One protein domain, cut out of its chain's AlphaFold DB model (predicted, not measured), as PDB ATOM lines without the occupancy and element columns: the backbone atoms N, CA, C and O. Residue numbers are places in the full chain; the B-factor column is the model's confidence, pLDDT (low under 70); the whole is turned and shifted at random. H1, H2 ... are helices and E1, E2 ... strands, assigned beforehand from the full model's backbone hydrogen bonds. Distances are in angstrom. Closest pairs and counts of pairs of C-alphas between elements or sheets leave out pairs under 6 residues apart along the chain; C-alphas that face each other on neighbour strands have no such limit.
ATOM      1  N   VAL A 184     213.786 244.838 195.102       90.31
ATOM      2  CA  VAL A 184     214.763 245.855 195.486       90.31
ATOM      3  C   VAL A 184     215.670 246.135 194.294       90.31
ATOM      4  O   VAL A 184     216.507 245.316 193.909       90.31
ATOM      5  N   GLY A 185     215.532 247.329 193.726       90.25
ATOM      6  CA  GLY A 185     216.427 247.834 192.696       90.25
ATOM      7  C   GLY A 185     217.735 248.317 193.318       90.25
ATOM      8  O   GLY A 185     217.730 249.211 194.162       90.25
ATOM      9  N   VAL A 186     218.870 247.758 192.909       90.56
ATOM     10  CA  VAL A 186     220.202 248.147 193.378       90.56
ATOM     11  C   VAL A 186     220.892 249.001 192.332       90.56
ATOM     12  O   VAL A 186     221.213 248.539 191.237       90.56
ATOM     13  N   ILE A 187     221.201 250.234 192.713       86.75
ATOM     14  CA  ILE A 187     222.058 251.134 191.950       86.75
ATOM     15  C   ILE A 187     223.392 251.208 192.675       86.75
ATOM     16  O   ILE A 187     223.474 251.685 193.811       86.75
ATOM     17  N   SER A 188     224.459 250.764 192.015       84.31
ATOM     18  CA  SER A 188     225.800 250.879 192.571       84.31
ATOM     19  C   SER A 188     226.861 251.150 191.521       84.31
ATOM     20  O   SER A 188     226.852 250.551 190.449       84.31
ATOM     21  N   SER A 189     227.828 252.005 191.867       79.12
ATOM     22  CA  SER A 189     229.066 252.154 191.096       79.12
ATOM     23  C   SER A 189     230.138 251.122 191.477       79.12
ATOM     24  O   SER A 189     231.261 251.188 190.975       79.12
ATOM     25  N   LEU A 190     229.850 250.233 192.430       82.69
ATOM     26  CA  LEU A 190     230.764 249.212 192.934       82.69
ATOM     27  C   LEU A 190     230.302 247.820 192.472       82.69
ATOM     28  O   LEU A 190     229.103 247.605 192.287       82.69
ATOM     29  N   PRO A 191     231.218 246.844 192.315       85.44
ATOM     30  CA  PRO A 191     230.870 245.478 191.923       85.44
ATOM     31  C   PRO A 191     230.281 244.698 193.113       85.44
ATOM     32  O   PRO A 191     230.890 243.758 193.622       85.44
ATOM     33  N   VAL A 192     229.112 245.121 193.601       87.88
ATOM     34  CA  VAL A 192     228.451 244.566 194.799       87.88
ATOM     35  C   VAL A 192     227.944 243.134 194.589       87.88
ATOM     36  O   VAL A 192     227.941 242.344 195.530       87.88
ATOM     37  N   TYR A 193     227.627 242.774 193.342       90.31
ATOM     38  CA  TYR A 193     227.300 241.410 192.900       90.31
ATOM     39  C   TYR A 193     228.544 240.561 192.582       90.31
ATOM     40  O   TYR A 193     228.439 239.451 192.066       90.31
ATOM     41  N   GLY A 194     229.744 241.066 192.879       88.88
ATOM     42  CA  GLY A 194     230.992 240.410 192.507       88.88
ATOM     43  C   GLY A 194     231.335 240.609 191.032       88.88
ATOM     44  O   GLY A 194     230.778 241.467 190.345       88.88
ATOM     45  N   GLY A 195     232.313 239.849 190.547       87.56
ATOM     46  CA  GLY A 195     232.748 239.929 189.155       87.56
ATOM     47  C   GLY A 195     234.228 239.613 188.950       87.56
ATOM     48  O   GLY A 195     234.919 239.205 189.886       87.56
ATOM     49  N   PRO A 196     234.740 239.796 187.722       87.00
ATOM     50  CA  PRO A 196     236.141 239.550 187.407       87.00
ATOM     51  C   PRO A 196     237.062 240.417 188.273       87.00
ATOM     52  O   PRO A 196     236.922 241.640 188.318       87.00
ATOM     53  N   GLY A 197     238.002 239.787 188.972       83.88
ATOM     54  CA  GLY A 197     239.056 240.500 189.690       83.88
ATOM     55  C   GLY A 197     240.280 240.739 188.810       83.88
ATOM     56  O   GLY A 197     240.300 240.400 187.625       83.88
ATOM     57  N   ASN A 198     241.325 241.329 189.390       85.94
ATOM     58  CA  ASN A 198     242.573 241.607 188.689       85.94
ATOM     59  C   ASN A 198     243.751 240.772 189.238       85.94
ATOM     60  O   ASN A 198     244.463 241.228 190.139       85.94
ATOM     61  N   PRO A 199     244.052 239.601 188.639       82.75
ATOM     62  CA  PRO A 199     245.192 238.771 189.035       82.75
ATOM     63  C   PRO A 199     246.543 239.492 188.992       82.75
ATOM     64  O   PRO A 199     247.438 239.175 189.770       82.75
ATOM     65  N   ARG A 200     246.705 240.495 188.113       88.62
ATOM     66  CA  ARG A 200     247.952 241.279 188.013       88.62
ATOM     67  C   ARG A 200     248.141 242.241 189.184       88.62
ATOM     68  O   ARG A 200     249.269 242.634 189.454       88.62
ATOM     69  N   ALA A 201     247.058 242.601 189.866       84.88
ATOM     70  CA  ALA A 201     247.082 243.387 191.094       84.88
ATOM     71  C   ALA A 201     247.142 242.505 192.359       84.88
ATOM     72  O   ALA A 201     247.030 243.024 193.465       84.88
ATOM     73  N   GLY A 202     247.312 241.183 192.210       85.75
ATOM     74  CA  GLY A 202     247.288 240.230 193.324       85.75
ATOM     75  C   GLY A 202     245.879 239.887 193.817       85.75
ATOM     76  O   GLY A 202     245.736 239.284 194.878       85.75
ATOM     77  N   GLU A 203     244.835 240.262 193.073       84.94
ATOM     78  CA  GLU A 203     243.456 239.934 193.425       84.94
ATOM     79  C   GLU A 203     243.055 238.539 192.917       84.94
ATOM     80  O   GLU A 203     243.574 238.072 191.896       84.94
ATOM     81  N   PRO A 204     242.080 237.880 193.566       84.00
ATOM     82  CA  PRO A 204     241.453 236.679 193.024       84.00
ATOM     83  C   PRO A 204     240.887 236.924 191.620       84.00
ATOM     84  O   PRO A 204     240.383 238.006 191.331       84.00
ATOM     85  N   ALA A 205     240.915 235.906 190.755       85.06
ATOM     86  CA  ALA A 205     240.378 236.006 189.391       85.06
ATOM     87  C   ALA A 205     238.876 236.342 189.355       85.06
ATOM     88  O   ALA A 205     238.405 236.963 188.404       85.06
ATOM     89  N   PHE A 206     238.138 235.977 190.405       87.88
ATOM     90  CA  PHE A 206     236.737 236.326 190.592       87.88
ATOM     91  C   PHE A 206     236.511 236.789 192.032       87.88
ATOM     92  O   PHE A 206     236.952 236.135 192.978       87.88
ATOM     93  N   LYS A 207     235.838 237.928 192.192       89.00
ATOM     94  CA  LYS A 207     235.434 238.484 193.482       89.00
ATOM     95  C   LYS A 207     234.017 238.006 193.800       89.00
ATOM     96  O   LYS A 207     233.148 238.157 192.939       89.00
ATOM     97  N   PRO A 208     233.769 237.450 194.997       89.00
ATOM     98  CA  PRO A 208     232.424 237.059 195.388       89.00
ATOM     99  C   PRO A 208     231.524 238.295 195.570       89.00
ATOM    100  O   PRO A 208     232.041 239.387 195.849       89.00
ATOM    101  N   PRO A 209     230.194 238.131 195.453       91.12
ATOM    102  CA  PRO A 209     229.242 239.149 195.873       91.12
ATOM    103  C   PRO A 209     229.456 239.539 197.338       91.12
ATOM    104  O   PRO A 209     229.977 238.765 198.148       91.12
ATOM    105  N   TRP A 210     229.056 240.753 197.699       92.44
ATOM    106  CA  TRP A 210     229.122 241.189 199.088       92.44
ATOM    107  C   TRP A 210     228.162 240.372 199.951       92.44
ATOM    108  O   TRP A 210     227.023 240.132 199.559       92.44
ATOM    109  N   ALA A 211     228.590 240.025 201.167       90.19
ATOM    110  CA  ALA A 211     227.783 239.227 202.092       90.19
ATOM    111  C   ALA A 211     226.391 239.841 202.352       90.19
ATOM    112  O   ALA A 211     225.400 239.122 202.439       90.19
ATOM    113  N   VAL A 212     226.305 241.174 202.413       87.31
ATOM    114  CA  VAL A 212     225.025 241.881 202.574       87.31
ATOM    115  C   VAL A 212     224.095 241.686 201.373       87.31
ATOM    116  O   VAL A 212     222.906 241.481 201.570       87.31
ATOM    117  N   ILE A 213     224.620 241.665 200.144       90.81
ATOM    118  CA  ILE A 213     223.817 241.409 198.940       90.81
ATOM    119  C   ILE A 213     223.305 239.972 198.958       90.81
ATOM    120  O   ILE A 213     222.107 239.761 198.816       90.81
ATOM    121  N   THR A 214     224.170 239.002 199.272       89.06
ATOM    122  CA  THR A 214     223.762 237.590 199.352       89.06
ATOM    123  C   THR A 214     222.715 237.325 200.433       89.06
ATOM    124  O   THR A 214     221.894 236.433 200.279       89.06
ATOM    125  N   GLN A 215     222.728 238.086 201.535       84.56
ATOM    126  CA  GLN A 215     221.706 237.981 202.581       84.56
ATOM    127  C   GLN A 215     220.388 238.623 202.142       84.56
ATOM    128  O   GLN A 215     219.326 238.072 202.409       84.56
ATOM    129  N   LEU A 216     220.440 239.761 201.444       87.25
ATOM    130  CA  LEU A 216     219.241 240.420 200.928       87.25
ATOM    131  C   LEU A 216     218.554 239.587 199.835       87.25
ATOM    132  O   LEU A 216     217.335 239.499 199.846       87.25
ATOM    133  N   GLU A 217     219.301 238.895 198.970       87.94
ATOM    134  CA  GLU A 217     218.755 237.971 197.952       87.94
ATOM    135  C   GLU A 217     217.929 236.812 198.552       87.94
ATOM    136  O   GLU A 217     217.056 236.236 197.893       87.94
ATOM    137  N   GLN A 218     218.158 236.466 199.824       80.94
ATOM    138  CA  GLN A 218     217.369 235.433 200.500       80.94
ATOM    139  C   GLN A 218     215.930 235.888 200.764       80.94
ATOM    140  O   GLN A 218     215.029 235.054 200.742       80.94
ATOM    141  N   ILE A 219     215.707 237.192 200.946       78.44
ATOM    142  CA  ILE A 219     214.432 237.765 201.405       78.44
ATOM    143  C   ILE A 219     213.806 238.768 200.419       78.44
ATOM    144  O   ILE A 219     212.623 239.071 200.530       78.44
ATOM    145  N   PHE A 220     214.572 239.250 199.439       86.50
ATOM    146  CA  PHE A 220     214.152 240.210 198.418       86.50
ATOM    147  C   PHE A 220     214.506 239.713 197.016       86.50
ATOM    148  O   PHE A 220     215.479 238.979 196.827       86.50
ATOM    149  N   GLU A 221     213.742 240.152 196.018       88.12
ATOM    150  CA  GLU A 221     214.129 240.004 194.621       88.12
ATOM    151  C   GLU A 221     215.056 241.170 194.258       88.12
ATOM    152  O   GLU A 221     214.627 242.313 194.109       88.12
ATOM    153  N   MET A 222     216.356 240.898 194.172       90.00
ATOM    154  CA  MET A 222     217.362 241.934 193.938       90.00
ATOM    155  C   MET A 222     217.578 242.136 192.436       90.00
ATOM    156  O   MET A 222     218.003 241.211 191.743       90.00
ATOM    157  N   ARG A 223     217.370 243.354 191.928       89.94
ATOM    158  CA  ARG A 223     217.618 243.696 190.518       89.94
ATOM    159  C   ARG A 223     218.674 244.775 190.395       89.94
ATOM    160  O   ARG A 223     218.531 245.850 190.966       89.94
ATOM    161  N   GLN A 224     219.723 244.525 189.619       88.12
ATOM    162  CA  GLN A 224     220.692 245.572 189.317       88.12
ATOM    163  C   GLN A 224     220.081 246.569 188.329       88.12
ATOM    164  O   GLN A 224     219.749 246.208 187.202       88.12
ATOM    165  N   ILE A 225     219.981 247.830 188.737       86.06
ATOM    166  CA  ILE A 225     219.448 248.906 187.904       86.06
ATOM    167  C   ILE A 225     220.610 249.671 187.280       86.06
ATOM    168  O   ILE A 225     221.499 250.173 187.976       86.06
ATOM    169  N   ASN A 226     220.599 249.767 185.953       75.62
ATOM    170  CA  ASN A 226     221.543 250.593 185.218       75.62
ATOM    171  C   ASN A 226     220.946 251.989 184.993       75.62
ATOM    172  O   ASN A 226     219.973 252.140 184.260       75.62
ATOM    173  N   LEU A 227     221.571 253.004 185.591       65.12
ATOM    174  CA  LEU A 227     221.161 254.411 185.508       65.12
ATOM    175  C   LEU A 227     221.149 254.974 184.078       65.12
ATOM    176  O   LEU A 227     220.455 255.953 183.820       65.12
ATOM    177  N   ASP A 228     221.914 254.375 183.164       66.44
ATOM    178  CA  ASP A 228     222.029 254.832 181.776       66.44
ATOM    179  C   ASP A 228     220.988 254.181 180.846       66.44
ATOM    180  O   ASP A 228     220.885 254.554 179.676       66.44
ATOM    181  N   ALA A 229     220.230 253.191 181.338       65.88
ATOM    182  CA  ALA A 229     219.321 252.383 180.524       65.88
ATOM    183  C   ALA A 229     217.888 252.943 180.429       65.88
ATOM    184  O   ALA A 229     217.142 252.507 179.554       65.88
ATOM    185  N   GLY A 230     217.512 253.913 181.271       67.44
ATOM    186  CA  GLY A 230     216.171 254.507 181.282       67.44
ATOM    187  C   GLY A 230     215.563 254.619 182.688       67.44
ATOM    188  O   GLY A 230     216.296 254.493 183.671       67.44
ATOM    189  N   PRO A 231     214.247 254.899 182.789       69.50
ATOM    190  CA  PRO A 231     213.538 254.950 184.067       69.50
ATOM    191  C   PRO A 231     213.526 253.579 184.759       69.50
ATOM    192  O   PRO A 231     213.682 252.545 184.111       69.50
ATOM    193  N   VAL A 232     213.351 253.588 186.080       78.00
ATOM    194  CA  VAL A 232     213.209 252.365 186.884       78.00
ATOM    195  C   VAL A 232     211.839 251.742 186.609       78.00
ATOM    196  O   VAL A 232     210.856 252.474 186.520       78.00
ATOM    197  N   ASP A 233     211.775 250.414 186.479       79.75
ATOM    198  CA  ASP A 233     210.512 249.697 186.280       79.75
ATOM    199  C   ASP A 233     209.535 249.936 187.449       79.75
ATOM    200  O   ASP A 233     209.937 249.974 188.616       79.75
ATOM    201  N   ASP A 234     208.241 250.067 187.136       78.62
ATOM    202  CA  ASP A 234     207.180 250.406 188.102       78.62
ATOM    203  C   ASP A 234     206.973 249.340 189.199       78.62
ATOM    204  O   ASP A 234     206.347 249.608 190.226       78.62
ATOM    205  N   ASP A 235     207.478 248.122 188.996       78.69
ATOM    206  CA  ASP A 235     207.378 247.016 189.948       78.69
ATOM    207  C   ASP A 235     208.513 247.000 190.989       78.69
ATOM    208  O   ASP A 235     208.460 246.219 191.941       78.69
ATOM    209  N   VAL A 236     209.503 247.894 190.873       82.69
ATOM    210  CA  VAL A 236     210.548 248.086 191.885       82.69
ATOM    211  C   VAL A 236     209.965 248.792 193.109       82.69
ATOM    212  O   VAL A 236     209.672 249.988 193.096       82.69
ATOM    213  N   ASN A 237     209.835 248.056 194.214       79.19
ATOM    214  CA  ASN A 237     209.208 248.561 195.437       79.19
ATOM    215  C   ASN A 237     210.160 249.402 196.301       79.19
ATOM    216  O   ASN A 237     209.709 250.249 197.072       79.19
ATOM    217  N   ILE A 238     211.469 249.133 196.227       84.50
ATOM    218  CA  ILE A 238     212.505 249.779 197.046       84.50
ATOM    219  C   ILE A 238     213.745 250.029 196.187       84.50
ATOM    220  O   ILE A 238     214.159 249.158 195.422       84.50
ATOM    221  N   LEU A 239     214.392 251.185 196.365       85.44
ATOM    222  CA  LEU A 239     215.651 251.508 195.695       85.44
ATOM    223  C   LEU A 239     216.815 251.566 196.698       85.44
ATOM    224  O   LEU A 239     216.832 252.391 197.617       85.44
ATOM    225  N   LEU A 240     217.811 250.699 196.509       85.94
ATOM    226  CA  LEU A 240     219.046 250.647 197.287       85.94
ATOM    227  C   LEU A 240     220.178 251.351 196.526       85.94
ATOM    228  O   LEU A 240     220.636 250.879 195.485       85.94
ATOM    229  N   LEU A 241     220.660 252.469 197.074       83.69
ATOM    230  CA  LEU A 241     221.749 253.257 196.495       83.69
ATOM    231  C   LEU A 241     223.064 252.971 197.233       83.69
ATOM    232  O   LEU A 241     223.237 253.359 198.389       83.69
ATOM    233  N   ILE A 242     224.019 252.328 196.560       81.88
ATOM    234  CA  ILE A 242     225.333 251.996 197.128       81.88
ATOM    235  C   ILE A 242     226.413 252.760 196.372       81.88
ATOM    236  O   ILE A 242     226.774 252.383 195.258       81.88
ATOM    237  N   HIS A 243     226.968 253.796 197.002       77.25
ATOM    238  CA  HIS A 243     227.980 254.667 196.396       77.25
ATOM    239  C   HIS A 243     227.563 255.144 194.984       77.25
ATOM    240  O   HIS A 243     228.183 254.774 193.984       77.25
ATOM    241  N   PRO A 244     226.475 255.923 194.856       67.44
ATOM    242  CA  PRO A 244     226.027 256.394 193.554       67.44
ATOM    243  C   PRO A 244     226.957 257.505 193.037       67.44
ATOM    244  O   PRO A 244     226.879 258.653 193.469       67.44
ATOM    245  N   SER A 245     227.849 257.187 192.100       59.56
ATOM    246  CA  SER A 245     228.575 258.192 191.318       59.56
ATOM    247  C   SER A 245     227.855 258.425 189.982       59.56
ATOM    248  O   SER A 245     227.394 257.478 189.358       59.56
ATOM    249  N   ASN A 246     227.733 259.689 189.552       56.59
ATOM    250  CA  ASN A 246     227.002 260.104 188.338       56.59
ATOM    251  C   ASN A 246     225.517 259.684 188.285       56.59
ATOM    252  O   ASN A 246     225.091 258.909 187.436       56.59
ATOM    253  N   LEU A 247     224.685 260.295 189.129       60.41
ATOM    254  CA  LEU A 247     223.218 260.186 189.065       60.41
ATOM    255  C   LEU A 247     222.604 261.044 187.936       60.41
ATOM    256  O   LEU A 247     221.647 261.778 188.162       60.41
ATOM    257  N   SER A 248     223.168 261.027 186.726       57.44
ATOM    258  CA  SER A 248     222.662 261.848 185.613       57.44
ATOM    259  C   SER A 248     221.350 261.337 185.004       57.44
ATOM    260  O   SER A 248     220.683 262.114 184.326       57.44
ATOM    261  N   GLY A 249     220.991 260.066 185.236       53.16
ATOM    262  CA  GLY A 249     219.840 259.394 184.613       53.16
ATOM    263  C   GLY A 249     218.620 259.140 185.510       53.16
ATOM    264  O   GLY A 249     217.535 258.943 184.981       53.16
ATOM    265  N   VAL A 250     218.756 259.203 186.841       55.50
ATOM    266  CA  VAL A 250     217.629 259.043 187.784       55.50
ATOM    267  C   VAL A 250     217.238 260.406 188.333       55.50
ATOM    268  O   VAL A 250     218.073 261.153 188.854       55.50
ATOM    269  N   SER A 251     215.962 260.761 188.200       55.56
ATOM    270  CA  SER A 251     215.476 262.057 188.656       55.56
ATOM    271  C   SER A 251     215.584 262.145 190.184       55.56
ATOM    272  O   SER A 251     215.319 261.190 190.914       55.56
ATOM    273  N   ARG A 252     215.918 263.331 190.719       55.34
ATOM    274  CA  ARG A 252     215.900 263.592 192.179       55.34
ATOM    275  C   ARG A 252     214.562 263.217 192.839       55.34
ATOM    276  O   ARG A 252     214.517 263.007 194.048       55.34
ATOM    277  N   TYR A 253     213.489 263.157 192.053       51.16
ATOM    278  CA  TYR A 253     212.147 262.812 192.495       51.16
ATOM    279  C   TYR A 253     211.994 261.310 192.801       51.16
ATOM    280  O   TYR A 253     211.467 260.962 193.856       51.16
ATOM    281  N   GLU A 254     212.537 260.425 191.961       51.88
ATOM    282  CA  GLU A 254     212.507 258.964 192.175       51.88
ATOM    283  C   GLU A 254     213.307 258.562 193.425       51.88
ATOM    284  O   GLU A 254     212.849 257.759 194.234       51.88
ATOM    285  N   ILE A 255     214.449 259.218 193.662       55.50
ATOM    286  CA  ILE A 255     215.295 259.001 194.851       55.50
ATOM    287  C   ILE A 255     214.562 259.390 196.144       55.50
ATOM    288  O   ILE A 255     214.656 258.693 197.150       55.50
ATOM    289  N   THR A 256     213.816 260.498 196.131       51.22
ATOM    290  CA  THR A 256     213.165 261.021 197.349       51.22
ATOM    291  C   THR A 256     211.950 260.181 197.765       51.22
ATOM    292  O   THR A 256     211.547 260.214 198.923       51.22
ATOM    293  N   SER A 257     211.385 259.411 196.835       48.72
ATOM    294  CA  SER A 257     210.141 258.660 197.034       48.72
ATOM    295  C   SER A 257     210.365 257.220 197.522       48.72
ATOM    296  O   SER A 257     209.463 256.644 198.122       48.72
ATOM    297  N   LEU A 258     211.553 256.642 197.273       51.59
ATOM    298  CA  LEU A 258     211.822 255.193 197.377       51.59
ATOM    299  C   LEU A 258     213.071 254.810 198.208       51.59
ATOM    300  O   LEU A 258     213.369 253.623 198.354       51.59
ATOM    301  N   CYS A 259     213.834 255.774 198.740       49.44
ATOM    302  CA  CYS A 259     215.096 255.486 199.436       49.44
ATOM    303  C   CYS A 259     214.912 255.022 200.889       49.44
ATOM    304  O   CYS A 259     214.422 255.777 201.728       49.44
ATOM    305  N   LEU A 260     215.439 253.835 201.216       49.88
ATOM    306  CA  LEU A 260     215.514 253.331 202.596       49.88
ATOM    307  C   LEU A 260     216.919 253.457 203.223       49.88
ATOM    308  O   LEU A 260     217.036 253.478 204.446       49.88
ATOM    309  N   MET A 261     217.996 253.583 202.435       47.34
ATOM    310  CA  MET A 261     219.351 253.742 202.984       47.34
ATOM    311  C   MET A 261     220.326 254.369 201.978       47.34
ATOM    312  O   MET A 261     220.471 253.878 200.860       47.34
ATOM    313  N   VAL A 262     221.031 255.423 202.400       50.25
ATOM    314  CA  VAL A 262     222.210 255.971 201.715       50.25
ATOM    315  C   VAL A 262     223.421 255.626 202.574       50.25
ATOM    316  O   VAL A 262     223.557 256.136 203.685       50.25
ATOM    317  N   VAL A 263     224.281 254.729 202.092       41.69
ATOM    318  CA  VAL A 263     225.551 254.415 202.762       41.69
ATOM    319  C   VAL A 263     226.644 255.271 202.130       41.69
ATOM    320  O   VAL A 263     227.250 254.893 201.126       41.69
ATOM    321  N   GLU A 264     226.866 256.447 202.709       33.59
ATOM    322  CA  GLU A 264     228.053 257.268 202.459       33.59
ATOM    323  C   GLU A 264     229.153 256.881 203.459       33.59
ATOM    324  O   GLU A 264     228.867 256.554 204.613       33.59
TER     325      GLU A 264
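This is residues 184 to 264 of the 265 residues of the protein "ABC_transp_aux domain-containing protein" of Alphaproteobacteria bacterium (UniProt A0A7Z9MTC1). A small twisted sheet of four parallel strands, side by side in the order E2, E1, E3, E4, makes the core, with the short helix H1 just before edge strand E2 and the short helix H2 beside the strands, next to E3. Between E1 and H1, an arm of loop folds back on itself and reaches away from the sheet, with residues 195 to 196 paired antiparallel to residues 206 to 207 and Arg 200 far out. The printed part has 81 residues, with two named helices and four named strands in the order E1, H1, E2, E3, H2, E4; the class is mixed, helices and strands, and under half of the residues are in named elements. The whole is only just compact, close to loose, with a radius of gyration of the C-alphas of 13.9 A and spans of 42 by 29 by 23 A, the arm making the length.

Begin at E1, residues 184 to 188, an inner strand. H1, residues 211 to 219, only grazes the sheet, with its residues 213 to 217. E2, residues 221 to 224, is an edge strand parallel to E1 at 28 degrees, where you find N 186 and O 223 2.7 A apart, within hydrogen-bond range. E1, H1 and E2 form a strand-helix-strand unit, two parallel neighbour strands with a helix between, and its crossover is right-handed. The closest C-alphas of H1 and E2 are those of Leu 216 and Met 222, 7.4 A apart. On the other side of E1 from E2 is E3, residues 238 to 242, parallel to E1 at 20 degrees, with N 185 and O 238 2.8 A apart. H2, residues 252 to 258, is on the sheet but over none of its strands; its closest C-alpha pair with E3 is Leu 258 and Ile 238, 5.5 A. E4, residues 259 to 263, is the other edge strand, parallel to E3 at 12 degrees, with no backbone N and O within hydrogen-bond range across that pair; E3, H2 and E4 form a second right-handed unit. Every O i to N i+4 pair is within range in H2, and 3 of 5 in H1.

Find C-alpha 184 at (214.763, 245.855, 195.486); from there E1 runs 12.5 A to C-alpha 188. H1 runs 13.4 A from C-alpha 211 at (227.783, 239.227, 202.092), E2 10.1 A, E3 13.0 A and H2 10.7 A. E4 runs 11.0 A and ends at C-alpha 263, (225.551, 254.415, 202.762).

Look for the C-alphas farthest apart, Arg 200 and Ser 257, at 42.6 A. The printed part has no cut; the links E1 to H1 and E2 to E3 are long, with 22 and 13 residues. The mean pLDDT of the printed part is 75.8, and residues 227 to 231 and 244 to 264 are under 70.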